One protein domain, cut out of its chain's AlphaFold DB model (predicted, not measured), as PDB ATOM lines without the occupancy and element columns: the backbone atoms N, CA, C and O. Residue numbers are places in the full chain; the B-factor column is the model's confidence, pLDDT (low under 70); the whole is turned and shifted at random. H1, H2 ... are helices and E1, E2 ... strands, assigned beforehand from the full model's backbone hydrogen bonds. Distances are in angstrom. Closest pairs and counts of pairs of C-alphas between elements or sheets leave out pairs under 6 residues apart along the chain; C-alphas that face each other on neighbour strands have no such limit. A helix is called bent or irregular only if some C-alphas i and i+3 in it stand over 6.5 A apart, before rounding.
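What this domain is: This is residues 21 to 148 and 173 to 222 of the 737 residues of the protein "MutL_C domain-containing protein" of Verticillium dahliae (UniProt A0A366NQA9). A twisted sheet of four strands makes the core, between H5 and H3 on one face and H1 and H2 on the other; the small hairpin of E1 and E2 sits off the sheet, by H1 and the last residues of H2. The loop of residues 58 to 63 sticks out. The printed part has 178 residues, with five named helices and six named strands in the order H1 E1 E2 H2 E3 E4 E5 H3 E6 H4 H5; the larger sheet, order E3, E4, E6, E5, is mixed, and the class is mixed, helices and strands. The whole is compact, with a radius of gyration of the C-alphas of 16.5 A and spans of 47 by 45 by 35 A.

How they stand to each other: E4, residues 99 to 109, is antiparallel to E3, residues 88 to 94, its hairpin partner, with N 91 and O 102 at 2.9 A. E4 is also antiparallel to E6, residues 174 to 182, with N 101 and O 180 at 2.9 A. E6 is parallel to E5, residues 115 to 119, with N 118 and O 179 at 2.8 A; these pairs are within hydrogen-bond range. The sheet has helices on both faces, three layers: H5, residues 202 to 220, and H3, residues 126 to 141, on one, H1, residues 21 to 35, and H2, residues 66 to 76, on the other. H5 lies over E3, E4 and E6 at a height over the sheet of 9.0 A. H3 and H5 touch at Leu 133 and Ser 207, their closest C-alphas, 5.5 A, with a shallow tilt of 31 degrees, the same way. H1 and H2 only just touch, with 3 pairs of C-alphas within 8 A, the closest Leu 33 and Ile 70, 7.2 A. E1, residues 41 to 44, and E2, residues 51 to 54, form an antiparallel hairpin, with N 43 and O 52 at 2.9 A, within hydrogen-bond range. H4, residues 194 to 197, is not on the larger sheet. Every O i to N i+4 pair is within hydrogen-bond range in H1, H2 and H5, against 6 of 12 in H3; H4 is too short for one.

Where its parts are: H1 begins with C-alpha 21 at (98.116, -74.890, 254.605). From first to last C-alpha, E6 measures 24.9 A and E4 26.6 A; E4 bends by 75 degrees at residue 106. H3 is irregular, with C-alphas 128 and 131 7.4 A apart. H5, 27.0 A, ends with C-alpha 220 at (90.885, -39.661, 266.083).

The domain as a whole: The C-alphas farthest apart, of Gly 47 and Ser 96, are 50.6 A apart. Residues 149 to 172 are not printed; C-alphas 148 and 173 are 9.8 A apart across this cut. The links E2 to H2, H2 to E3 and E6 to H4 are long. Low confidence, under 70, includes residues 57 to 64, 81 to 86 and 186 to 195.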
ATOM      1  N   PHE A  21      99.441 -75.349 255.025       86.25
ATOM      2  CA  PHE A  21      98.116 -74.890 254.605       86.25
ATOM      3  C   PHE A  21      97.770 -73.505 255.177       86.25
ATOM      4  O   PHE A  21      97.283 -72.653 254.437       86.25
ATOM      5  N   ASN A  22      98.048 -73.241 256.458       85.19
ATOM      6  CA  ASN A  22      97.802 -71.925 257.062       85.19
ATOM      7  C   ASN A  22      98.684 -70.819 256.451       85.19
ATOM      8  O   ASN A  22      98.194 -69.711 256.235       85.19
ATOM      9  N   SER A  23      99.942 -71.120 256.099       87.50
ATOM     10  CA  SER A  23     100.802 -70.195 255.341       87.50
ATOM     11  C   SER A  23     100.190 -69.873 253.975       87.50
ATOM     12  O   SER A  23      99.990 -68.708 253.644       87.50
ATOM     13  N   LEU A  24      99.775 -70.900 253.223       89.69
ATOM     14  CA  LEU A  24      99.117 -70.727 251.925       89.69
ATOM     15  C   LEU A  24      97.817 -69.905 252.026       89.69
ATOM     16  O   LEU A  24      97.541 -69.079 251.155       89.69
ATOM     17  N   VAL A  25      97.021 -70.097 253.084       90.31
ATOM     18  CA  VAL A  25      95.825 -69.282 253.362       90.31
ATOM     19  C   VAL A  25      96.203 -67.818 253.598       90.31
ATOM     20  O   VAL A  25      95.569 -66.935 253.019       90.31
ATOM     21  N   HIS A  26      97.236 -67.551 254.399       91.44
ATOM     22  CA  HIS A  26      97.727 -66.197 254.662       91.44
ATOM     23  C   HIS A  26      98.216 -65.504 253.378       91.44
ATOM     24  O   HIS A  26      97.807 -64.376 253.098       91.44
ATOM     25  N   ASP A  27      99.000 -66.189 252.545       89.31
ATOM     26  CA  ASP A  27      99.542 -65.634 251.299       89.31
ATOM     27  C   ASP A  27      98.448 -65.373 250.252       89.31
ATOM     28  O   ASP A  27      98.429 -64.327 249.595       89.31
ATOM     29  N   VAL A  28      97.465 -66.275 250.142       90.44
ATOM     30  CA  VAL A  28      96.296 -66.087 249.268       90.44
ATOM     31  C   VAL A  28      95.421 -64.926 249.748       90.44
ATOM     32  O   VAL A  28      94.951 -64.139 248.920       90.44
ATOM     33  N   VAL A  29      95.245 -64.745 251.063       90.81
ATOM     34  CA  VAL A  29      94.600 -63.546 251.628       90.81
ATOM     35  C   VAL A  29      95.415 -62.293 251.297       90.81
ATOM     36  O   VAL A  29      94.832 -61.320 250.817       90.81
ATOM     37  N   ALA A  30      96.740 -62.318 251.460       90.94
ATOM     38  CA  ALA A  30      97.618 -61.181 251.186       90.94
ATOM     39  C   ALA A  30      97.531 -60.715 249.721       90.94
ATOM     40  O   ALA A  30      97.295 -59.531 249.466       90.94
ATOM     41  N   VAL A  31      97.628 -61.636 248.755       89.19
ATOM     42  CA  VAL A  31      97.442 -61.348 247.318       89.19
ATOM     43  C   VAL A  31      96.040 -60.799 247.037       89.19
ATOM     44  O   VAL A  31      95.887 -59.796 246.334       89.19
ATOM     45  N   SER A  32      95.008 -61.405 247.622       88.50
ATOM     46  CA  SER A  32      93.615 -60.992 247.418       88.50
ATOM     47  C   SER A  32      93.336 -59.593 247.988       88.50
ATOM     48  O   SER A  32      92.601 -58.802 247.386       88.50
ATOM     49  N   LEU A  33      93.951 -59.239 249.119       89.00
ATOM     50  CA  LEU A  33      93.915 -57.893 249.693       89.00
ATOM     51  C   LEU A  33      94.706 -56.894 248.833       89.00
ATOM     52  O   LEU A  33      94.190 -55.814 248.527       89.00
ATOM     53  N   ALA A  34      95.899 -57.266 248.363       87.94
ATOM     54  CA  ALA A  34      96.744 -56.431 247.511       87.94
ATOM     55  C   ALA A  34      96.092 -56.099 246.156       87.94
ATOM     56  O   ALA A  34      96.141 -54.954 245.715       87.94
ATOM     57  N   CYS A  35      95.396 -57.051 245.531       83.81
ATOM     58  CA  CYS A  35      94.780 -56.850 244.213       83.81
ATOM     59  C   CYS A  35      93.382 -56.202 244.267       83.81
ATOM     60  O   CYS A  35      92.950 -55.605 243.285       83.81
ATOM     61  N   ALA A  36      92.683 -56.275 245.411       78.56
ATOM     62  CA  ALA A  36      91.239 -56.000 245.556       78.56
ATOM     63  C   ALA A  36      90.310 -56.920 244.725       78.56
ATOM     64  O   ALA A  36      89.159 -56.569 244.484       78.56
ATOM     65  N   ALA A  37      90.775 -58.113 244.342       70.44
ATOM     66  CA  ALA A  37      89.995 -59.086 243.576       70.44
ATOM     67  C   ALA A  37      88.719 -59.540 244.320       70.44
ATOM     68  O   ALA A  37      88.800 -60.051 245.439       70.44
ATOM     69  N   ASP A  38      87.543 -59.377 243.715       72.94
ATOM     70  CA  ASP A  38      86.251 -59.772 244.304       72.94
ATOM     71  C   ASP A  38      85.856 -61.183 243.826       72.94
ATOM     72  O   ASP A  38      84.920 -61.382 243.056       72.94
ATOM     73  N   VAL A  39      86.667 -62.175 244.215       73.38
ATOM     74  CA  VAL A  39      86.675 -63.530 243.637       73.38
ATOM     75  C   VAL A  39      86.360 -64.590 244.694       73.38
ATOM     76  O   VAL A  39      86.816 -64.516 245.833       73.38
ATOM     77  N   ASN A  40      85.579 -65.601 244.309       83.38
ATOM     78  CA  ASN A  40      85.248 -66.755 245.148       83.38
ATOM     79  C   ASN A  40      86.389 -67.786 245.099       83.38
ATOM     80  O   ASN A  40      86.603 -68.420 244.067       83.38
ATOM     81  N   MET A  41      87.115 -67.954 246.206       87.12
ATOM     82  CA  MET A  41      88.285 -68.830 246.310       87.12
ATOM     83  C   MET A  41      88.024 -69.984 247.285       87.12
ATOM     84  O   MET A  41      87.551 -69.788 248.404       87.12
ATOM     85  N   HIS A  42      88.372 -71.200 246.868       88.50
ATOM     86  CA  HIS A  42      88.193 -72.430 247.640       88.50
ATOM     87  C   HIS A  42      89.537 -73.149 247.740       88.50
ATOM     88  O   HIS A  42      89.939 -73.857 246.820       88.50
ATOM     89  N   LEU A  43      90.234 -72.938 248.857       88.81
ATOM     90  CA  LEU A  43      91.476 -73.634 249.170       88.81
ATOM     91  C   LEU A  43      91.128 -74.973 249.816       88.81
ATOM     92  O   LEU A  43      90.249 -75.031 250.678       88.81
ATOM     93  N   ARG A  44      91.822 -76.041 249.423       87.00
ATOM     94  CA  ARG A  44      91.662 -77.374 250.007       87.00
ATOM     95  C   ARG A  44      92.966 -78.157 249.888       87.00
ATOM     96  O   ARG A  44      93.580 -78.144 248.827       87.00
ATOM     97  N   ASP A  45      93.347 -78.862 250.948       83.44
ATOM     98  CA  ASP A  45      94.422 -79.858 250.885       83.44
ATOM     99  C   ASP A  45      94.028 -81.083 250.025       83.44
ATOM    100  O   ASP A  45      92.858 -81.452 249.904       83.44
ATOM    101  N   SER A  46      95.040 -81.746 249.471       75.88
ATOM    102  CA  SER A  46      94.993 -83.047 248.802       75.88
ATOM    103  C   SER A  46      94.213 -84.140 249.555       75.88
ATOM    104  O   SER A  46      93.459 -84.883 248.926       75.88
ATOM    105  N   GLY A  47      94.333 -84.227 250.886       73.19
ATOM    106  CA  GLY A  47      93.580 -85.156 251.735       73.19
ATOM    107  C   GLY A  47      92.140 -84.715 252.017       73.19
ATOM    108  O   GLY A  47      91.343 -85.492 252.542       73.19
ATOM    109  N   GLY A  48      91.784 -83.477 251.667       69.94
ATOM    110  CA  GLY A  48      90.456 -82.893 251.857       69.94
ATOM    111  C   GLY A  48      90.109 -82.499 253.295       69.94
ATOM    112  O   GLY A  48      88.997 -82.028 253.524       69.94
ATOM    113  N   TRP A  49      91.030 -82.676 254.246       73.75
ATOM    114  CA  TRP A  49      90.805 -82.410 255.672       73.75
ATOM    115  C   TRP A  49      90.751 -80.914 255.993       73.75
ATOM    116  O   TRP A  49      89.888 -80.484 256.755       73.75
ATOM    117  N   ASN A  50      91.628 -80.132 255.365       78.69
ATOM    118  CA  ASN A  50      91.695 -78.683 255.528       78.69
ATOM    119  C   ASN A  50      91.026 -78.005 254.326       78.69
ATOM    120  O   ASN A  50      91.297 -78.355 253.172       78.69
ATOM    121  N   THR A  51      90.124 -77.055 254.589       84.56
ATOM    122  CA  THR A  51      89.352 -76.341 253.563       84.56
ATOM    123  C   THR A  51      89.004 -74.924 254.021       84.56
ATOM    124  O   THR A  51      88.486 -74.735 255.116       84.56
ATOM    125  N   VAL A  52      89.222 -73.929 253.159       89.00
ATOM    126  CA  VAL A  52      88.903 -72.507 253.397       89.00
ATOM    127  C   VAL A  52      88.133 -71.955 252.197       89.00
ATOM    128  O   VAL A  52      88.389 -72.336 251.054       89.00
ATOM    129  N   ARG A  53      87.139 -71.095 252.451       87.50
ATOM    130  CA  ARG A  53      86.224 -70.554 251.432       87.50
ATOM    131  C   ARG A  53      86.086 -69.044 251.576       87.50
ATOM    132  O   ARG A  53      85.229 -68.571 252.317       87.50
ATOM    133  N   LEU A  54      86.910 -68.315 250.830       86.31
ATOM    134  CA  LEU A  54      86.843 -66.859 250.737       86.31
ATOM    135  C   LEU A  54      85.785 -66.508 249.687       86.31
ATOM    136  O   LEU A  54      85.890 -66.931 248.537       86.31
ATOM    137  N   ARG A  55      84.736 -65.782 250.075       83.00
ATOM    138  CA  ARG A  55      83.606 -65.431 249.206       83.00
ATOM    139  C   ARG A  55      83.454 -63.908 249.087       83.00
ATOM    140  O   ARG A  55      83.492 -63.235 250.123       83.00
ATOM    141  N   PRO A  56      83.212 -63.383 247.870       75.25
ATOM    142  CA  PRO A  56      82.929 -61.967 247.640       75.25
ATOM    143  C   PRO A  56      81.606 -61.540 248.295       75.25
ATOM    144  O   PRO A  56      80.889 -62.352 248.893       75.25
ATOM    145  N   SER A  57      81.269 -60.251 248.203       69.00
ATOM    146  CA  SER A  57      79.962 -59.769 248.671       69.00
ATOM    147  C   SER A  57      78.818 -60.352 247.824       69.00
ATOM    148  O   SER A  57      78.973 -60.467 246.608       69.00
ATOM    149  N   PRO A  58      77.651 -60.693 248.407       63.22
ATOM    150  CA  PRO A  58      76.446 -60.909 247.611       63.22
ATOM    151  C   PRO A  58      76.084 -59.605 246.878       63.22
ATOM    152  O   PRO A  58      76.089 -58.526 247.477       63.22
ATOM    153  N   ALA A  59      75.794 -59.715 245.579       53.69
ATOM    154  CA  ALA A  59      75.780 -58.586 244.644       53.69
ATOM    155  C   ALA A  59      74.711 -57.509 244.928       53.69
ATOM    156  O   ALA A  59      74.860 -56.375 244.481       53.69
ATOM    157  N   ASP A  60      73.675 -57.826 245.709       48.56
ATOM    158  CA  ASP A  60      72.552 -56.925 246.015       48.56
ATOM    159  C   ASP A  60      72.870 -55.821 247.047       48.56
ATOM    160  O   ASP A  60      71.982 -55.074 247.458       48.56
ATOM    161  N   THR A  61      74.129 -55.679 247.480       49.50
ATOM    162  CA  THR A  61      74.559 -54.561 248.339       49.50
ATOM    163  C   THR A  61      75.667 -53.740 247.695       49.50
ATOM    164  O   THR A  61      76.754 -54.236 247.412       49.50
ATOM    165  N   SER A  62      75.429 -52.433 247.560       50.06
ATOM    166  CA  SER A  62      76.349 -51.421 247.012       50.06
ATOM    167  C   SER A  62      77.554 -51.098 247.918       50.06
ATOM    168  O   SER A  62      78.099 -49.996 247.877       50.06
ATOM    169  N   VAL A  63      77.976 -52.055 248.748       51.75
ATOM    170  CA  VAL A  63      78.942 -51.891 249.845       51.75
ATOM    171  C   VAL A  63      80.181 -52.759 249.598       51.75
ATOM    172  O   VAL A  63      80.588 -53.559 250.439       51.75
ATOM    173  N   ASN A  64      80.834 -52.557 248.450       59.81
ATOM    174  CA  ASN A  64      82.229 -52.977 248.242       59.81
ATOM    175  C   ASN A  64      83.205 -51.974 248.897       59.81
ATOM    176  O   ASN A  64      84.185 -51.522 248.306       59.81
ATOM    177  N   ASP A  65      82.903 -51.617 250.148       77.00
ATOM    178  CA  ASP A  65      83.712 -50.753 251.004       77.00
ATOM    179  C   ASP A  65      84.901 -51.560 251.574       77.00
ATOM    180  O   ASP A  65      84.688 -52.669 252.090       77.00
ATOM    181  N   PRO A  66      86.160 -51.077 251.491       80.38
ATOM    182  CA  PRO A  66      87.325 -51.868 251.885       80.38
ATOM    183  C   PRO A  66      87.275 -52.446 253.310       80.38
ATOM    184  O   PRO A  66      87.587 -53.632 253.432       80.38
ATOM    185  N   PRO A  67      86.834 -51.725 254.365       86.69
ATOM    186  CA  PRO A  67      86.606 -52.303 255.691       86.69
ATOM    187  C   PRO A  67      85.734 -53.564 255.691       86.69
ATOM    188  O   PRO A  67      86.115 -54.571 256.289       86.69
ATOM    189  N   THR A  68      84.586 -53.542 255.002       83.31
ATOM    190  CA  THR A  68      83.647 -54.676 254.910       83.31
ATOM    191  C   THR A  68      84.250 -55.863 254.163       83.31
ATOM    192  O   THR A  68      84.026 -57.014 254.536       83.31
ATOM    193  N   ARG A  69      85.059 -55.603 253.130       83.38
ATOM    194  CA  ARG A  69      85.761 -56.656 252.385       83.38
ATOM    195  C   ARG A  69      86.922 -57.263 253.188       83.38
ATOM    196  O   ARG A  69      87.043 -58.483 253.232       83.38
ATOM    197  N   ILE A  70      87.734 -56.437 253.855       86.94
ATOM    198  CA  ILE A  70      88.875 -56.867 254.686       86.94
ATOM    199  C   ILE A  70      88.390 -57.725 255.863       86.94
ATOM    200  O   ILE A  70      88.823 -58.866 256.005       86.94
ATOM    201  N   SER A  71      87.444 -57.210 256.658       86.81
ATOM    202  CA  SER A  71      86.840 -57.930 257.791       86.81
ATOM    203  C   SER A  71      86.282 -59.296 257.385       86.81
ATOM    204  O   SER A  71      86.643 -60.310 257.984       86.81
ATOM    205  N   ARG A  72      85.467 -59.343 256.322       84.00
ATOM    206  CA  ARG A  72      84.898 -60.591 255.795       84.00
ATOM    207  C   ARG A  72      85.977 -61.602 255.410       84.00
ATOM    208  O   ARG A  72      85.842 -62.771 255.757       84.00
ATOM    209  N   MET A  73      87.026 -61.169 254.709       86.81
ATOM    210  CA  MET A  73      88.108 -62.060 254.285       86.81
ATOM    211  C   MET A  73      88.872 -62.654 255.473       86.81
ATOM    212  O   MET A  73      89.126 -63.852 255.462       86.81
ATOM    213  N   LEU A  74      89.188 -61.851 256.496       87.56
ATOM    214  CA  LEU A  74      89.948 -62.304 257.669       87.56
ATOM    215  C   LEU A  74      89.160 -63.281 258.555       87.56
ATOM    216  O   LEU A  74      89.731 -64.248 259.055       87.56
ATOM    217  N   VAL A  75      87.845 -63.085 258.693       85.31
ATOM    218  CA  VAL A  75      86.967 -64.054 259.376       85.31
ATOM    219  C   VAL A  75      86.827 -65.341 258.554       85.31
ATOM    220  O   VAL A  75      86.930 -66.437 259.095       85.31
ATOM    221  N   GLN A  76      86.636 -65.243 257.233       87.31
ATOM    222  CA  GLN A  76      86.494 -66.420 256.360       87.31
ATOM    223  C   GLN A  76      87.778 -67.249 256.214       87.31
ATOM    224  O   GLN A  76      87.690 -68.436 255.893       87.31
ATOM    225  N   SER A  77      88.952 -66.648 256.428       86.75
ATOM    226  CA  SER A  77      90.242 -67.342 256.461       86.75
ATOM    227  C   SER A  77      90.620 -67.890 257.841       86.75
ATOM    228  O   SER A  77      91.577 -68.653 257.930       86.75
ATOM    229  N   GLY A  78      89.899 -67.516 258.905       83.19
ATOM    230  CA  GLY A  78      90.235 -67.874 260.288       83.19
ATOM    231  C   GLY A  78      91.399 -67.074 260.891       83.19
ATOM    232  O   GLY A  78      91.872 -67.426 261.966       83.19
ATOM    233  N   LEU A  79      91.854 -66.001 260.232       83.31
ATOM    234  CA  LEU A  79      92.952 -65.142 260.709       83.31
ATOM    235  C   LEU A  79      92.484 -64.079 261.729       83.31
ATOM    236  O   LEU A  79      93.303 -63.333 262.263       83.31
ATOM    237  N   ALA A  80      91.178 -64.000 262.002       79.06
ATOM    238  CA  ALA A  80      90.583 -63.245 263.104       79.06
ATOM    239  C   ALA A  80      89.346 -63.989 263.650       79.06
ATOM    240  O   ALA A  80      88.476 -64.375 262.871       79.06
ATOM    241  N   GLU A  81      89.270 -64.189 264.972       66.31
ATOM    242  CA  GLU A  81      88.251 -65.048 265.611       66.31
ATOM    243  C   GLU A  81      86.865 -64.386 265.736       66.31
ATOM    244  O   GLU A  81      85.856 -65.035 265.468       66.31
ATOM    245  N   ASP A  82      86.801 -63.097 266.092       59.66
ATOM    246  CA  ASP A  82      85.564 -62.304 266.105       59.66
ATOM    247  C   ASP A  82      85.812 -60.904 265.526       59.66
ATOM    248  O   ASP A  82      86.694 -60.158 265.964       59.66
ATOM    249  N   VAL A  83      85.019 -60.549 264.516       58.72
ATOM    250  CA  VAL A  83      85.003 -59.226 263.893       58.72
ATOM    251  C   VAL A  83      83.554 -58.783 263.750       58.72
ATOM    252  O   VAL A  83      82.919 -58.958 262.707       58.72
ATOM    253  N   SER A  84      83.035 -58.155 264.802       55.31
ATOM    254  CA  SER A  84      81.741 -57.484 264.747       55.31
ATOM    255  C   SER A  84      81.736 -56.412 263.647       55.31
ATOM    256  O   SER A  84      82.636 -55.566 263.541       55.31
ATOM    257  N   TYR A  85      80.725 -56.484 262.775       51.53
ATOM    258  CA  TYR A  85      80.586 -55.613 261.608       51.53
ATOM    259  C   TYR A  85      80.551 -54.135 262.034       51.53
ATOM    260  O   TYR A  85      79.641 -53.708 262.740       51.53
ATOM    261  N   GLY A  86      81.545 -53.358 261.590       60.12
ATOM    262  CA  GLY A  86      81.720 -51.941 261.949       60.12
ATOM    263  C   GLY A  86      82.959 -51.625 262.799       60.12
ATOM    264  O   GLY A  86      83.280 -50.454 262.975       60.12
ATOM    265  N   THR A  87      83.697 -52.633 263.279       81.62
ATOM    266  CA  THR A  87      84.976 -52.436 264.002       81.62
ATOM    267  C   THR A  87      86.127 -51.953 263.118       81.62
ATOM    268  O   THR A  87      87.051 -51.312 263.615       81.62
ATOM    269  N   TRP A  88      86.085 -52.231 261.812       88.44
ATOM    270  CA  TRP A  88      87.101 -51.795 260.855       88.44
ATOM    271  C   TRP A  88      86.794 -50.402 260.306       88.44
ATOM    272  O   TRP A  88      85.700 -50.140 259.810       88.44
ATOM    273  N   VAL A  89      87.789 -49.518 260.354       90.62
ATOM    274  CA  VAL A  89      87.681 -48.119 259.929       90.62
ATOM    275  C   VAL A  89      88.590 -47.879 258.729       90.62
ATOM    276  O   VAL A  89      89.785 -48.175 258.783       90.62
ATOM    277  N   ALA A  90      88.043 -47.304 257.657       92.38
ATOM    278  CA  ALA A  90      88.827 -46.885 256.499       92.38
ATOM    279  C   ALA A  90      89.809 -45.760 256.874       92.38
ATOM    280  O   ALA A  90      89.436 -44.775 257.520       92.38
ATOM    281  N   VAL A  91      91.061 -45.891 256.434       94.19
ATOM    282  CA  VAL A  91      92.119 -44.893 256.638       94.19
ATOM    283  C   VAL A  91      92.861 -44.609 255.337       94.19
ATOM    284  O   VAL A  91      93.018 -45.480 254.479       94.19
ATOM    285  N   SER A  92      93.348 -43.381 255.196       93.44
ATOM    286  CA  SER A  92      94.208 -42.986 254.085       93.44
ATOM    287  C   SER A  92      95.126 -41.828 254.470       93.44
ATOM    288  O   SER A  92      94.874 -41.095 255.427       93.44
ATOM    289  N   GLY A  93      96.210 -41.675 253.716       92.88
ATOM    290  CA  GLY A  93      97.145 -40.560 253.818       92.88
ATOM    291  C   GLY A  93      98.008 -40.477 252.564       92.88
ATOM    292  O   GLY A  93      98.231 -41.484 251.894       92.88
ATOM    293  N   SER A  94      98.495 -39.289 252.217       92.88
ATOM    294  CA  SER A  94      99.322 -39.096 251.024       92.88
ATOM    295  C   SER A  94     100.422 -38.058 251.224       92.88
ATOM    296  O   SER A  94     100.336 -37.160 252.062       92.88
ATOM    297  N   THR A  95     101.472 -38.211 250.427       90.69
ATOM    298  CA  THR A  95     102.551 -37.250 250.206       90.69
ATOM    299  C   THR A  95     102.583 -36.888 248.714       90.69
ATOM    300  O   THR A  95     101.684 -37.251 247.956       90.69
ATOM    301  N   SER A  96     103.612 -36.172 248.261       83.44
ATOM    302  CA  SER A  96     103.802 -35.875 246.836       83.44
ATOM    303  C   SER A  96     104.173 -37.099 245.983       83.44
ATOM    304  O   SER A  96     103.909 -37.087 244.782       83.44
ATOM    305  N   SER A  97     104.769 -38.147 246.567       84.00
ATOM    306  CA  SER A  97     105.334 -39.301 245.837       84.00
ATOM    307  C   SER A  97     104.759 -40.672 246.227       84.00
ATOM    308  O   SER A  97     105.094 -41.675 245.585       84.00
ATOM    309  N   LEU A  98     103.930 -40.733 247.273       91.06
ATOM    310  CA  LEU A  98     103.308 -41.942 247.815       91.06
ATOM    311  C   LEU A  98     101.902 -41.635 248.340       91.06
ATOM    312  O   LEU A  98     101.647 -40.568 248.895       91.06
ATOM    313  N   SER A  99     101.012 -42.617 248.273       93.19
ATOM    314  CA  SER A  99      99.778 -42.651 249.054       93.19
ATOM    315  C   SER A  99      99.617 -43.998 249.751       93.19
ATOM    316  O   SER A  99     100.137 -45.010 249.288       93.19
ATOM    317  N   VAL A 100      98.914 -43.995 250.878       94.69
ATOM    318  CA  VAL A 100      98.478 -45.178 251.617       94.69
ATOM    319  C   VAL A 100      96.958 -45.138 251.697       94.69
ATOM    320  O   VAL A 100      96.372 -44.114 252.056       94.69
ATOM    321  N   LYS A 101      96.324 -46.262 251.378       92.88
ATOM    322  CA  LYS A 101      94.889 -46.524 251.542       92.88
ATOM    323  C   LYS A 101      94.750 -47.831 252.309       92.88
ATOM    324  O   LYS A 101      95.531 -48.750 252.082       92.88
ATOM    325  N   GLY A 102      93.782 -47.955 253.202       92.25
ATOM    326  CA  GLY A 102      93.645 -49.185 253.968       92.25
ATOM    327  C   GLY A 102      92.520 -49.165 254.979       92.25
ATOM    328  O   GLY A 102      91.607 -48.339 254.922       92.25
ATOM    329  N   SER A 103      92.580 -50.090 255.926       93.00
ATOM    330  CA  SER A 103      91.683 -50.111 257.078       93.00
ATOM    331  C   SER A 103      92.403 -50.633 258.315       93.00
ATOM    332  O   SER A 103      93.331 -51.434 258.204       93.00
ATOM    333  N   ILE A 104      91.972 -50.159 259.480       93.81
ATOM    334  CA  ILE A 104      92.492 -50.541 260.798       93.81
ATOM    335  C   ILE A 104      91.292 -50.930 261.666       93.81
ATOM    336  O   ILE A 104      90.260 -50.255 261.610       93.81
ATOM    337  N   SER A 105      91.406 -52.002 262.448       91.31
ATOM    338  CA  SER A 105      90.373 -52.369 263.421       91.31
ATOM    339  C   SER A 105      90.490 -51.562 264.714       91.31
ATOM    340  O   SER A 105      91.585 -51.226 265.166       91.31
ATOM    341  N   LEU A 106      89.348 -51.282 265.336       88.81
ATOM    342  CA  LEU A 106      89.264 -50.786 266.712       88.81
ATOM    343  C   LEU A 106      89.577 -51.878 267.747       88.81
ATOM    344  O   LEU A 106      89.903 -51.546 268.885       88.81
ATOM    345  N   ASN A 107      89.511 -53.153 267.350       85.62
ATOM    346  CA  ASN A 107      89.793 -54.298 268.212       85.62
ATOM    347  C   ASN A 107      91.239 -54.784 268.022       85.62
ATOM    348  O   ASN A 107      91.765 -54.796 266.904       85.62
ATOM    349  N   ALA A 108      91.850 -55.250 269.111       83.69
ATOM    350  CA  ALA A 108      93.154 -55.909 269.116       83.69
ATOM    351  C   ALA A 108      92.997 -57.439 269.240       83.69
ATOM    352  O   ALA A 108      92.060 -57.905 269.889       83.69
ATOM    353  N   VAL A 109      93.913 -58.216 268.655       80.25
ATOM    354  CA  VAL A 109      93.867 -59.696 268.578       80.25
ATOM    355  C   VAL A 109      95.164 -60.330 269.107       80.25
ATOM    356  O   VAL A 109      96.191 -59.665 269.168       80.25
ATOM    357  N   ALA A 110      95.149 -61.600 269.520       73.25
ATOM    358  CA  ALA A 110      96.302 -62.241 270.172       73.25
ATOM    359  C   ALA A 110      97.528 -62.490 269.257       73.25
ATOM    360  O   ALA A 110      98.643 -62.611 269.760       73.25
ATOM    361  N   THR A 111      97.351 -62.540 267.931       79.31
ATOM    362  CA  THR A 111      98.397 -62.896 266.947       79.31
ATOM    363  C   THR A 111      98.693 -61.754 265.970       79.31
ATOM    364  O   THR A 111      97.925 -60.798 265.850       79.31
ATOM    365  N   ARG A 112      99.794 -61.846 265.217       86.12
ATOM    366  CA  ARG A 112     100.146 -60.851 264.178       86.12
ATOM    367  C   ARG A 112      99.524 -61.152 262.806       86.12
ATOM    368  O   ARG A 112      99.692 -60.375 261.874       86.12
ATOM    369  N   GLN A 113      98.770 -62.246 262.689       86.62
ATOM    370  CA  GLN A 113      98.245 -62.809 261.430       86.62
ATOM    371  C   GLN A 113      97.184 -61.946 260.717       86.62
ATOM    372  O   GLN A 113      96.871 -62.184 259.553       86.62
ATOM    373  N   ALA A 114      96.638 -60.933 261.394       90.19
ATOM    374  CA  ALA A 114      95.688 -59.964 260.840       90.19
ATOM    375  C   ALA A 114      96.361 -58.635 260.416       90.19
ATOM    376  O   ALA A 114      95.735 -57.569 260.458       90.19
ATOM    377  N   GLN A 115      97.646 -58.683 260.043       93.19
ATOM    378  CA  GLN A 115      98.445 -57.534 259.609       93.19
ATOM    379  C   GLN A 115      98.929 -57.719 258.171       93.19
ATOM    380  O   GLN A 115      99.675 -58.645 257.877       93.19
ATOM    381  N   PHE A 116      98.548 -56.803 257.279       94.62
ATOM    382  CA  PHE A 116      98.892 -56.860 255.858       94.62
ATOM    383  C   PHE A 116      99.387 -55.507 255.349       94.62
ATOM    384  O   PHE A 116      98.774 -54.467 255.602       94.62
ATOM    385  N   ILE A 117     100.474 -55.519 254.578       94.88
ATOM    386  CA  ILE A 117     100.962 -54.359 253.829       94.88
ATOM    387  C   ILE A 117     101.265 -54.808 252.393       94.88
ATOM    388  O   ILE A 117     101.977 -55.787 252.185       94.88
ATOM    389  N   SER A 118     100.742 -54.098 251.394       93.44
ATOM    390  CA  SER A 118     101.079 -54.279 249.976       93.44
ATOM    391  C   SER A 118     101.584 -52.980 249.356       93.44
ATOM    392  O   SER A 118     101.283 -51.886 249.840       93.44
ATOM    393  N   PHE A 119     102.331 -53.086 248.262       91.00
ATOM    394  CA  PHE A 119     102.681 -51.970 247.392       91.00
ATOM    395  C   PHE A 119     102.086 -52.244 246.011       91.00
ATOM    396  O   PHE A 119     102.473 -53.186 245.325       91.00
ATOM    397  N   GLY A 120     101.067 -51.476 245.629       87.62
ATOM    398  CA  GLY A 120     100.183 -51.829 244.525       87.62
ATOM    399  C   GLY A 120      99.616 -53.238 244.719       87.62
ATOM    400  O   GLY A 120      98.991 -53.528 245.745       87.62
ATOM    401  N   ILE A 121      99.877 -54.100 243.735       86.06
ATOM    402  CA  ILE A 121      99.425 -55.498 243.681       86.06
ATOM    403  C   ILE A 121     100.348 -56.473 244.425       86.06
ATOM    404  O   ILE A 121      99.978 -57.630 244.602       86.06
ATOM    405  N   HIS A 122     101.532 -56.026 244.857       88.19
ATOM    406  CA  HIS A 122     102.574 -56.861 245.455       88.19
ATOM    407  C   HIS A 122     102.447 -56.878 246.983       88.19
ATOM    408  O   HIS A 122     102.631 -55.830 247.610       88.19
ATOM    409  N   PRO A 123     102.139 -58.021 247.627       90.62
ATOM    410  CA  PRO A 123     102.247 -58.143 249.077       90.62
ATOM    411  C   PRO A 123     103.697 -57.932 249.526       90.62
ATOM    412  O   PRO A 123     104.618 -58.483 248.932       90.62
ATOM    413  N   MET A 124     103.903 -57.154 250.585       88.06
ATOM    414  CA  MET A 124     105.210 -56.965 251.213       88.06
ATOM    415  C   MET A 124     105.259 -57.832 252.471       88.06
ATOM    416  O   MET A 124     104.872 -57.383 253.550       88.06
ATOM    417  N   ALA A 125     105.665 -59.093 252.326       81.62
ATOM    418  CA  ALA A 125     105.711 -60.050 253.431       81.62
ATOM    419  C   ALA A 125     106.840 -59.723 254.434       81.62
ATOM    420  O   ALA A 125     107.869 -59.145 254.077       81.62
ATOM    421  N   GLY A 126     106.627 -60.032 255.718       73.06
ATOM    422  CA  GLY A 126     107.522 -59.597 256.801       73.06
ATOM    423  C   GLY A 126     108.909 -60.255 256.781       73.06
ATOM    424  O   GLY A 126     109.899 -59.615 257.138       73.06
ATOM    425  N   ASP A 127     108.966 -61.502 256.320       70.81
ATOM    426  CA  ASP A 127     110.156 -62.334 256.109       70.81
ATOM    427  C   ASP A 127     111.028 -61.843 254.938       70.81
ATOM    428  O   ASP A 127     112.254 -61.876 255.025       70.81
ATOM    429  N   GLN A 128     110.410 -61.287 253.891       73.56
ATOM    430  CA  GLN A 128     111.065 -60.725 252.700       73.56
ATOM    431  C   GLN A 128     111.737 -59.355 252.960       73.56
ATOM    432  O   GLN A 128     111.823 -58.503 252.081       73.56
ATOM    433  N   GLY A 129     112.195 -59.103 254.190       74.25
ATOM    434  CA  GLY A 129     112.866 -57.865 254.611       74.25
ATOM    435  C   GLY A 129     111.934 -56.688 254.941       74.25
ATOM    436  O   GLY A 129     112.365 -55.727 255.586       74.25
ATOM    437  N   TYR A 130     110.647 -56.758 254.589       83.75
ATOM    438  CA  TYR A 130     109.685 -55.675 254.833       83.75
ATOM    439  C   TYR A 130     109.149 -55.614 256.273       83.75
ATOM    440  O   TYR A 130     108.432 -54.670 256.611       83.75
ATOM    441  N   GLY A 131     109.529 -56.554 257.150       85.25
ATOM    442  CA  GLY A 131     109.106 -56.614 258.557       85.25
ATOM    443  C   GLY A 131     109.282 -55.305 259.340       85.25
ATOM    444  O   GLY A 131     108.469 -54.993 260.207       85.25
ATOM    445  N   SER A 132     110.264 -54.473 258.974       88.94
ATOM    446  CA  SER A 132     110.451 -53.132 259.556       88.94
ATOM    447  C   SER A 132     109.217 -52.223 259.439       88.94
ATOM    448  O   SER A 132     108.944 -51.467 260.368       88.94
ATOM    449  N   LEU A 133     108.427 -52.330 258.362       91.69
ATOM    450  CA  LEU A 133     107.184 -51.567 258.180       91.69
ATOM    451  C   LEU A 133     106.092 -52.003 259.171       91.69
ATOM    452  O   LEU A 133     105.357 -51.165 259.698       91.69
ATOM    453  N   TYR A 134     106.018 -53.306 259.456       93.25
ATOM    454  CA  TYR A 134     105.101 -53.875 260.442       93.25
ATOM    455  C   TYR A 134     105.526 -53.485 261.858       93.25
ATOM    456  O   TYR A 134     104.687 -53.057 262.649       93.25
ATOM    457  N   GLU A 135     106.817 -53.572 262.189       91.25
ATOM    458  CA  GLU A 135     107.315 -53.130 263.498       91.25
ATOM    459  C   GLU A 135     107.111 -51.629 263.716       91.25
ATOM    460  O   GLU A 135     106.683 -51.214 264.791       91.25
ATOM    461  N   ASP A 136     107.335 -50.803 262.692       91.69
ATOM    462  CA  ASP A 136     107.102 -49.362 262.770       91.69
ATOM    463  C   ASP A 136     105.622 -49.003 262.972       91.69
ATOM    464  O   ASP A 136     105.329 -48.074 263.729       91.69
ATOM    465  N   ALA A 137     104.689 -49.748 262.366       92.88
ATOM    466  CA  ALA A 137     103.261 -49.617 262.652       92.88
ATOM    467  C   ALA A 137     102.948 -50.038 264.100       92.88
ATOM    468  O   ALA A 137     102.447 -49.234 264.889       92.88
ATOM    469  N   ASN A 138     103.312 -51.266 264.486       92.75
ATOM    470  CA  ASN A 138     103.059 -51.828 265.818       92.75
ATOM    471  C   ASN A 138     103.636 -50.960 266.949       92.75
ATOM    472  O   ASN A 138     102.984 -50.753 267.974       92.75
ATOM    473  N   ARG A 139     104.817 -50.369 266.744       91.06
ATOM    474  CA  ARG A 139     105.466 -49.462 267.699       91.06
ATOM    475  C   ARG A 139     104.661 -48.188 267.966       91.06
ATOM    476  O   ARG A 139     104.778 -47.635 269.062       91.06
ATOM    477  N   VAL A 140     103.844 -47.720 267.019       92.25
ATOM    478  CA  VAL A 140     102.929 -46.585 267.236       92.25
ATOM    479  C   VAL A 140     101.745 -47.002 268.119       92.25
ATOM    480  O   VAL A 140     101.391 -46.257 269.033       92.25
ATOM    481  N   PHE A 141     101.206 -48.216 267.944       91.94
ATOM    482  CA  PHE A 141     100.145 -48.768 268.803       91.94
ATOM    483  C   PHE A 141     100.630 -49.064 270.233       91.94
ATOM    484  O   PHE A 141     100.001 -48.601 271.181       91.94
ATOM    485  N   ALA A 142     101.795 -49.696 270.408       87.69
ATOM    486  CA  ALA A 142     102.426 -49.917 271.722       87.69
ATOM    487  C   ALA A 142     102.799 -48.609 272.464       87.69
ATOM    488  O   ALA A 142     103.111 -48.596 273.655       87.69
ATOM    489  N   ASN A 143     102.780 -47.468 271.765       87.44
ATOM    490  CA  ASN A 143     102.954 -46.137 272.345       87.44
ATOM    491  C   ASN A 143     101.627 -45.375 272.491       87.44
ATOM    492  O   ASN A 143     101.609 -44.144 272.462       87.44
ATOM    493  N   SER A 144     100.525 -46.093 272.695       88.00
ATOM    494  CA  SER A 144      99.176 -45.555 272.874       88.00
ATOM    495  C   SER A 144      98.426 -46.306 273.986       88.00
ATOM    496  O   SER A 144      98.943 -47.275 274.535       88.00
ATOM    497  N   ASP A 145      97.217 -45.864 274.323       85.00
ATOM    498  CA  ASP A 145      96.326 -46.525 275.284       85.00
ATOM    499  C   ASP A 145      95.442 -47.619 274.608       85.00
ATOM    500  O   ASP A 145      94.487 -48.099 275.214       85.00
ATOM    501  N   PHE A 146      95.747 -48.031 273.363       83.06
ATOM    502  CA  PHE A 146      94.999 -49.037 272.571       83.06
ATOM    503  C   PHE A 146      94.909 -50.425 273.234       83.06
ATOM    504  O   PHE A 146      93.923 -51.131 273.051       83.06
ATOM    505  N   GLU A 147      95.889 -50.790 274.066       68.25
ATOM    506  CA  GLU A 147      95.907 -52.041 274.848       68.25
ATOM    507  C   GLU A 147      94.802 -52.127 275.925       68.25
ATOM    508  O   GLU A 147      94.540 -53.202 276.452       68.25
ATOM    509  N   ILE A 148      94.203 -51.001 276.332       58.25
ATOM    510  CA  ILE A 148      93.526 -50.865 277.642       58.25
ATOM    511  C   ILE A 148      91.994 -51.081 277.545       58.25
ATOM    512  O   ILE A 148      91.269 -50.877 278.516       58.25
ATOM    513  N   ARG A 173      97.895 -57.812 273.122       72.12
ATOM    514  CA  ARG A 173      97.135 -57.930 271.873       72.12
ATOM    515  C   ARG A 173      97.681 -56.975 270.812       72.12
ATOM    516  O   ARG A 173      98.014 -55.828 271.107       72.12
ATOM    517  N   TRP A 174      97.724 -57.434 269.570       85.38
ATOM    518  CA  TRP A 174      98.223 -56.722 268.399       85.38
ATOM    519  C   TRP A 174      97.110 -55.959 267.661       85.38
ATOM    520  O   TRP A 174      95.964 -56.413 267.628       85.38
ATOM    521  N   PRO A 175      97.423 -54.820 267.018       91.25
ATOM    522  CA  PRO A 175      96.493 -54.137 266.123       91.25
ATOM    523  C   PRO A 175      96.255 -54.947 264.843       91.25
ATOM    524  O   PRO A 175      97.194 -55.502 264.274       91.25
ATOM    525  N   MET A 176      95.018 -54.956 264.346       92.12
ATOM    526  CA  MET A 176      94.689 -55.511 263.028       92.12
ATOM    527  C   MET A 176      94.668 -54.393 261.981       92.12
ATOM    528  O   MET A 176      94.002 -53.372 262.182       92.12
ATOM    529  N   PHE A 177      95.377 -54.568 260.864       94.00
ATOM    530  CA  PHE A 177      95.442 -53.566 259.797       94.00
ATOM    531  C   PHE A 177      95.711 -54.177 258.419       94.00
ATOM    532  O   PHE A 177      96.377 -55.199 258.283       94.00
ATOM    533  N   SER A 178      95.231 -53.503 257.377       94.31
ATOM    534  CA  SER A 178      95.533 -53.821 255.979       94.31
ATOM    535  C   SER A 178      95.814 -52.527 255.221       94.31
ATOM    536  O   SER A 178      94.897 -51.728 255.015       94.31
ATOM    537  N   PHE A 179      97.060 -52.319 254.795       95.19
ATOM    538  CA  PHE A 179      97.516 -51.130 254.067       95.19
ATOM    539  C   PHE A 179      97.943 -51.466 252.635       95.19
ATOM    540  O   PHE A 179      98.722 -52.383 252.409       95.19
ATOM    541  N   ARG A 180      97.506 -50.655 251.671       93.44
ATOM    542  CA  ARG A 180      98.027 -50.614 250.304       93.44
ATOM    543  C   ARG A 180      98.752 -49.294 250.084       93.44
ATOM    544  O   ARG A 180      98.160 -48.224 250.227       93.44
ATOM    545  N   VAL A 181     100.024 -49.384 249.723       93.06
ATOM    546  CA  VAL A 181     100.876 -48.270 249.304       93.06
ATOM    547  C   VAL A 181     100.788 -48.128 247.782       93.06
ATOM    548  O   VAL A 181     100.852 -49.123 247.072       93.06
ATOM    549  N   GLU A 182     100.673 -46.914 247.255       90.00
ATOM    550  CA  GLU A 182     100.654 -46.639 245.810       90.00
ATOM    551  C   GLU A 182     101.570 -45.441 245.498       90.00
ATOM    552  O   GLU A 182     101.499 -44.414 246.180       90.00
ATOM    553  N   SER A 183     102.431 -45.537 244.477       87.06
ATOM    554  CA  SER A 183     103.238 -44.394 244.012       87.06
ATOM    555  C   SER A 183     102.348 -43.385 243.286       87.06
ATOM    556  O   SER A 183     101.672 -43.740 242.327       87.06
ATOM    557  N   THR A 184     102.374 -42.121 243.712       79.38
ATOM    558  CA  THR A 184     101.605 -41.031 243.075       79.38
ATOM    559  C   THR A 184     102.358 -40.349 241.933       79.38
ATOM    560  O   THR A 184     101.756 -39.608 241.161       79.38
ATOM    561  N   ALA A 185     103.668 -40.582 241.814       70.12
ATOM    562  CA  ALA A 185     104.452 -40.118 240.676       70.12
ATOM    563  C   ALA A 185     104.219 -41.048 239.466       70.12
ATOM    564  O   ALA A 185     104.308 -42.268 239.653       70.12
ATOM    565  N   PRO A 186     103.970 -40.514 238.252       59.19
ATOM    566  CA  PRO A 186     103.836 -41.330 237.050       59.19
ATOM    567  C   PRO A 186     105.160 -42.043 236.769       59.19
ATOM    568  O   PRO A 186     106.212 -41.409 236.660       59.19
ATOM    569  N   SER A 187     105.123 -43.371 236.676       55.75
ATOM    570  CA  SER A 187     106.293 -44.155 236.304       55.75
ATOM    571  C   SER A 187     106.581 -43.992 234.807       55.75
ATOM    572  O   SER A 187     105.659 -44.102 233.997       55.75
ATOM    573  N   PRO A 188     107.849 -43.794 234.394       52.56
ATOM    574  CA  PRO A 188     108.226 -44.161 233.037       52.56
ATOM    575  C   PRO A 188     107.983 -45.667 232.883       52.56
ATOM    576  O   PRO A 188     108.321 -46.448 233.780       52.56
ATOM    577  N   HIS A 189     107.364 -46.069 231.775       48.44
ATOM    578  CA  HIS A 189     107.087 -47.478 231.504       48.44
ATOM    579  C   HIS A 189     108.394 -48.300 231.536       48.44
ATOM    580  O   HIS A 189     109.440 -47.817 231.106       48.44
ATOM    581  N   ASN A 190     108.314 -49.537 232.039       51.28
ATOM    582  CA  ASN A 190     109.417 -50.505 232.187       51.28
ATOM    583  C   ASN A 190     110.409 -50.287 233.357       51.28
ATOM    584  O   ASN A 190     111.559 -50.701 233.246       51.28
ATOM    585  N   ARG A 191     109.985 -49.719 234.499       59.50
ATOM    586  CA  ARG A 191     110.674 -49.978 235.784       59.50
ATOM    587  C   ARG A 191     110.049 -51.161 236.516       59.50
ATOM    588  O   ARG A 191     108.823 -51.268 236.552       59.50
ATOM    589  N   SER A 192     110.882 -52.007 237.116       65.00
ATOM    590  CA  SER A 192     110.439 -53.109 237.969       65.00
ATOM    591  C   SER A 192     109.889 -52.606 239.312       65.00
ATOM    592  O   SER A 192     110.061 -51.446 239.699       65.00
ATOM    593  N   PHE A 193     109.216 -53.499 240.038       69.81
ATOM    594  CA  PHE A 193     108.778 -53.262 241.414       69.81
ATOM    595  C   PHE A 193     109.969 -53.000 242.362       69.81
ATOM    596  O   PHE A 193     109.904 -52.094 243.196       69.81
ATOM    597  N   GLU A 194     111.080 -53.720 242.187       68.00
ATOM    598  CA  GLU A 194     112.293 -53.548 242.994       68.00
ATOM    599  C   GLU A 194     112.998 -52.225 242.672       68.00
ATOM    600  O   GLU A 194     113.306 -51.484 243.601       68.00
ATOM    601  N   ASP A 195     113.084 -51.810 241.398       68.75
ATOM    602  CA  ASP A 195     113.638 -50.502 240.979       68.75
ATOM    603  C   ASP A 195     112.929 -49.304 241.650       68.75
ATOM    604  O   ASP A 195     113.409 -48.160 241.603       68.75
ATOM    605  N   ILE A 196     111.723 -49.528 242.184       71.94
ATOM    606  CA  ILE A 196     110.908 -48.541 242.893       71.94
ATOM    607  C   ILE A 196     111.149 -48.588 244.409       71.94
ATOM    608  O   ILE A 196     111.102 -47.528 245.032       71.94
ATOM    609  N   LEU A 197     111.447 -49.750 245.001       74.06
ATOM    610  CA  LEU A 197     111.717 -49.888 246.440       74.06
ATOM    611  C   LEU A 197     113.203 -49.768 246.819       74.06
ATOM    612  O   LEU A 197     113.496 -49.205 247.875       74.06
ATOM    613  N   GLU A 198     114.129 -50.199 245.957       68.88
ATOM    614  CA  GLU A 198     115.587 -50.057 246.133       68.88
ATOM    615  C   GLU A 198     116.056 -48.593 246.131       68.88
ATOM    616  O   GLU A 198     117.140 -48.269 246.618       68.88
ATOM    617  N   GLN A 199     115.228 -47.678 245.614       72.94
ATOM    618  CA  GLN A 199     115.484 -46.239 245.653       72.94
ATOM    619  C   GLN A 199     115.800 -45.786 247.090       72.94
ATOM    620  O   GLN A 199     114.945 -45.903 247.979       72.94
ATOM    621  N   PRO A 200     116.992 -45.209 247.345       59.78
ATOM    622  CA  PRO A 200     117.415 -44.890 248.699       59.78
ATOM    623  C   PRO A 200     116.405 -43.954 249.368       59.78
ATOM    624  O   PRO A 200     116.078 -42.887 248.846       59.78
ATOM    625  N   ARG A 201     115.955 -44.353 250.567       76.38
ATOM    626  CA  ARG A 201     114.918 -43.709 251.403       76.38
ATOM    627  C   ARG A 201     113.450 -43.978 251.019       76.38
ATOM    628  O   ARG A 201     112.580 -43.482 251.734       76.38
ATOM    629  N   ARG A 202     113.111 -44.767 249.985       83.56
ATOM    630  CA  ARG A 202     111.690 -45.094 249.695       83.56
ATOM    631  C   ARG A 202     111.028 -45.879 250.827       83.56
ATOM    632  O   ARG A 202     109.982 -45.451 251.305       83.56
ATOM    633  N   LEU A 203     111.658 -46.942 251.335       85.94
ATOM    634  CA  LEU A 203     111.123 -47.702 252.477       85.94
ATOM    635  C   LEU A 203     110.937 -46.832 253.735       85.94
ATOM    636  O   LEU A 203     109.921 -46.959 254.417       85.94
ATOM    637  N   SER A 204     111.836 -45.877 254.009       87.69
ATOM    638  CA  SER A 204     111.655 -44.948 255.135       87.69
ATOM    639  C   SER A 204     110.530 -43.930 254.899       87.69
ATOM    640  O   SER A 204     109.821 -43.599 255.841       87.69
ATOM    641  N   GLN A 205     110.289 -43.486 253.657       90.12
ATOM    642  CA  GLN A 205     109.117 -42.658 253.320       90.12
ATOM    643  C   GLN A 205     107.792 -43.424 253.486       90.12
ATOM    644  O   GLN A 205     106.809 -42.845 253.947       90.12
ATOM    645  N   ILE A 206     107.764 -44.717 253.137       92.06
ATOM    646  CA  ILE A 206     106.605 -45.598 253.358       92.06
ATOM    647  C   ILE A 206     106.364 -45.775 254.864       92.06
ATOM    648  O   ILE A 206     105.249 -45.564 255.336       92.06
ATOM    649  N   SER A 207     107.420 -46.080 255.623       92.25
ATOM    650  CA  SER A 207     107.394 -46.190 257.086       92.25
ATOM    651  C   SER A 207     106.874 -44.914 257.767       92.25
ATOM    652  O   SER A 207     105.941 -44.984 258.569       92.25
ATOM    653  N   ASP A 208     107.407 -43.736 257.424       92.88
ATOM    654  CA  ASP A 208     106.960 -42.459 257.994       92.88
ATOM    655  C   ASP A 208     105.490 -42.154 257.653       92.88
ATOM    656  O   ASP A 208     104.745 -41.679 258.513       92.88
ATOM    657  N   LEU A 209     105.031 -42.479 256.438       94.56
ATOM    658  CA  LEU A 209     103.626 -42.316 256.053       94.56
ATOM    659  C   LEU A 209     102.701 -43.273 256.829       94.56
ATOM    660  O   LEU A 209     101.665 -42.838 257.332       94.56
ATOM    661  N   ILE A 210     103.090 -44.542 257.003       95.19
ATOM    662  CA  ILE A 210     102.345 -45.520 257.815       95.19
ATOM    663  C   ILE A 210     102.277 -45.072 259.284       95.19
ATOM    664  O   ILE A 210     101.192 -45.075 259.870       95.19
ATOM    665  N   LYS A 211     103.390 -44.596 259.864       94.81
ATOM    666  CA  LYS A 211     103.433 -44.024 261.224       94.81
ATOM    667  C   LYS A 211     102.450 -42.866 261.398       94.81
ATOM    668  O   LYS A 211     101.747 -42.813 262.407       94.81
ATOM    669  N   ILE A 212     102.382 -41.955 260.425       95.12
ATOM    670  CA  ILE A 212     101.458 -40.810 260.437       95.12
ATOM    671  C   ILE A 212      99.998 -41.280 260.362       95.12
ATOM    672  O   ILE A 212      99.177 -40.816 261.154       95.12
ATOM    673  N   VAL A 213      99.678 -42.228 259.473       95.94
ATOM    674  CA  VAL A 213      98.321 -42.795 259.340       95.94
ATOM    675  C   VAL A 213      97.876 -43.488 260.635       95.94
ATOM    676  O   VAL A 213      96.779 -43.217 261.125       95.94
ATOM    677  N   CYS A 214      98.736 -44.312 261.244       95.88
ATOM    678  CA  CYS A 214      98.443 -44.979 262.517       95.88
ATOM    679  C   CYS A 214      98.269 -43.974 263.670       95.88
ATOM    680  O   CYS A 214      97.350 -44.105 264.479       95.88
ATOM    681  N   PHE A 215      99.113 -42.938 263.735       94.88
ATOM    682  CA  PHE A 215      99.040 -41.906 264.770       94.88
ATOM    683  C   PHE A 215      97.753 -41.072 264.680       94.88
ATOM    684  O   PHE A 215      97.083 -40.869 265.694       94.88
ATOM    685  N   GLU A 216      97.369 -40.613 263.485       93.69
ATOM    686  CA  GLU A 216      96.130 -39.845 263.304       93.69
ATOM    687  C   GLU A 216      94.876 -40.713 263.506       93.69
ATOM    688  O   GLU A 216      93.897 -40.223 264.071       93.69
ATOM    689  N   PHE A 217      94.911 -42.011 263.173       94.75
ATOM    690  CA  PHE A 217      93.863 -42.967 263.558       94.75
ATOM    691  C   PHE A 217      93.709 -43.059 265.087       94.75
ATOM    692  O   PHE A 217      92.627 -42.792 265.615       94.75
ATOM    693  N   LEU A 218      94.791 -43.353 265.816       93.62
ATOM    694  CA  LEU A 218      94.768 -43.483 267.279       93.62
ATOM    695  C   LEU A 218      94.322 -42.186 267.971       93.62
ATOM    696  O   LEU A 218      93.577 -42.217 268.948       93.62
ATOM    697  N   LYS A 219      94.736 -41.034 267.442       91.69
ATOM    698  CA  LYS A 219      94.319 -39.701 267.894       91.69
ATOM    699  C   LYS A 219      92.827 -39.442 267.641       91.69
ATOM    700  O   LYS A 219      92.143 -38.973 268.547       91.69
ATOM    701  N   LYS A 220      92.311 -39.778 266.451       92.06
ATOM    702  CA  LYS A 220      90.885 -39.661 266.083       92.06
ATOM    703  C   LYS A 220      89.992 -40.539 266.965       92.06
ATOM    704  O   LYS A 220      88.933 -40.088 267.391       92.06
ATOM    705  N   HIS A 221      90.438 -41.755 267.276       89.50
ATOM    706  CA  HIS A 221      89.714 -42.722 268.108       89.50
ATOM    707  C   HIS A 221      90.098 -42.659 269.603       89.50
ATOM    708  O   HIS A 221      89.831 -43.580 270.361       89.50
ATOM    709  N   GLN A 222      90.672 -41.533 270.047       87.31
ATOM    710  CA  GLN A 222      90.952 -41.190 271.451       87.31
ATOM    711  C   GLN A 222      91.936 -42.100 272.218       87.31
ATOM    712  O   GLN A 222      92.112 -41.903 273.419       87.31
TER     713      GLN A 222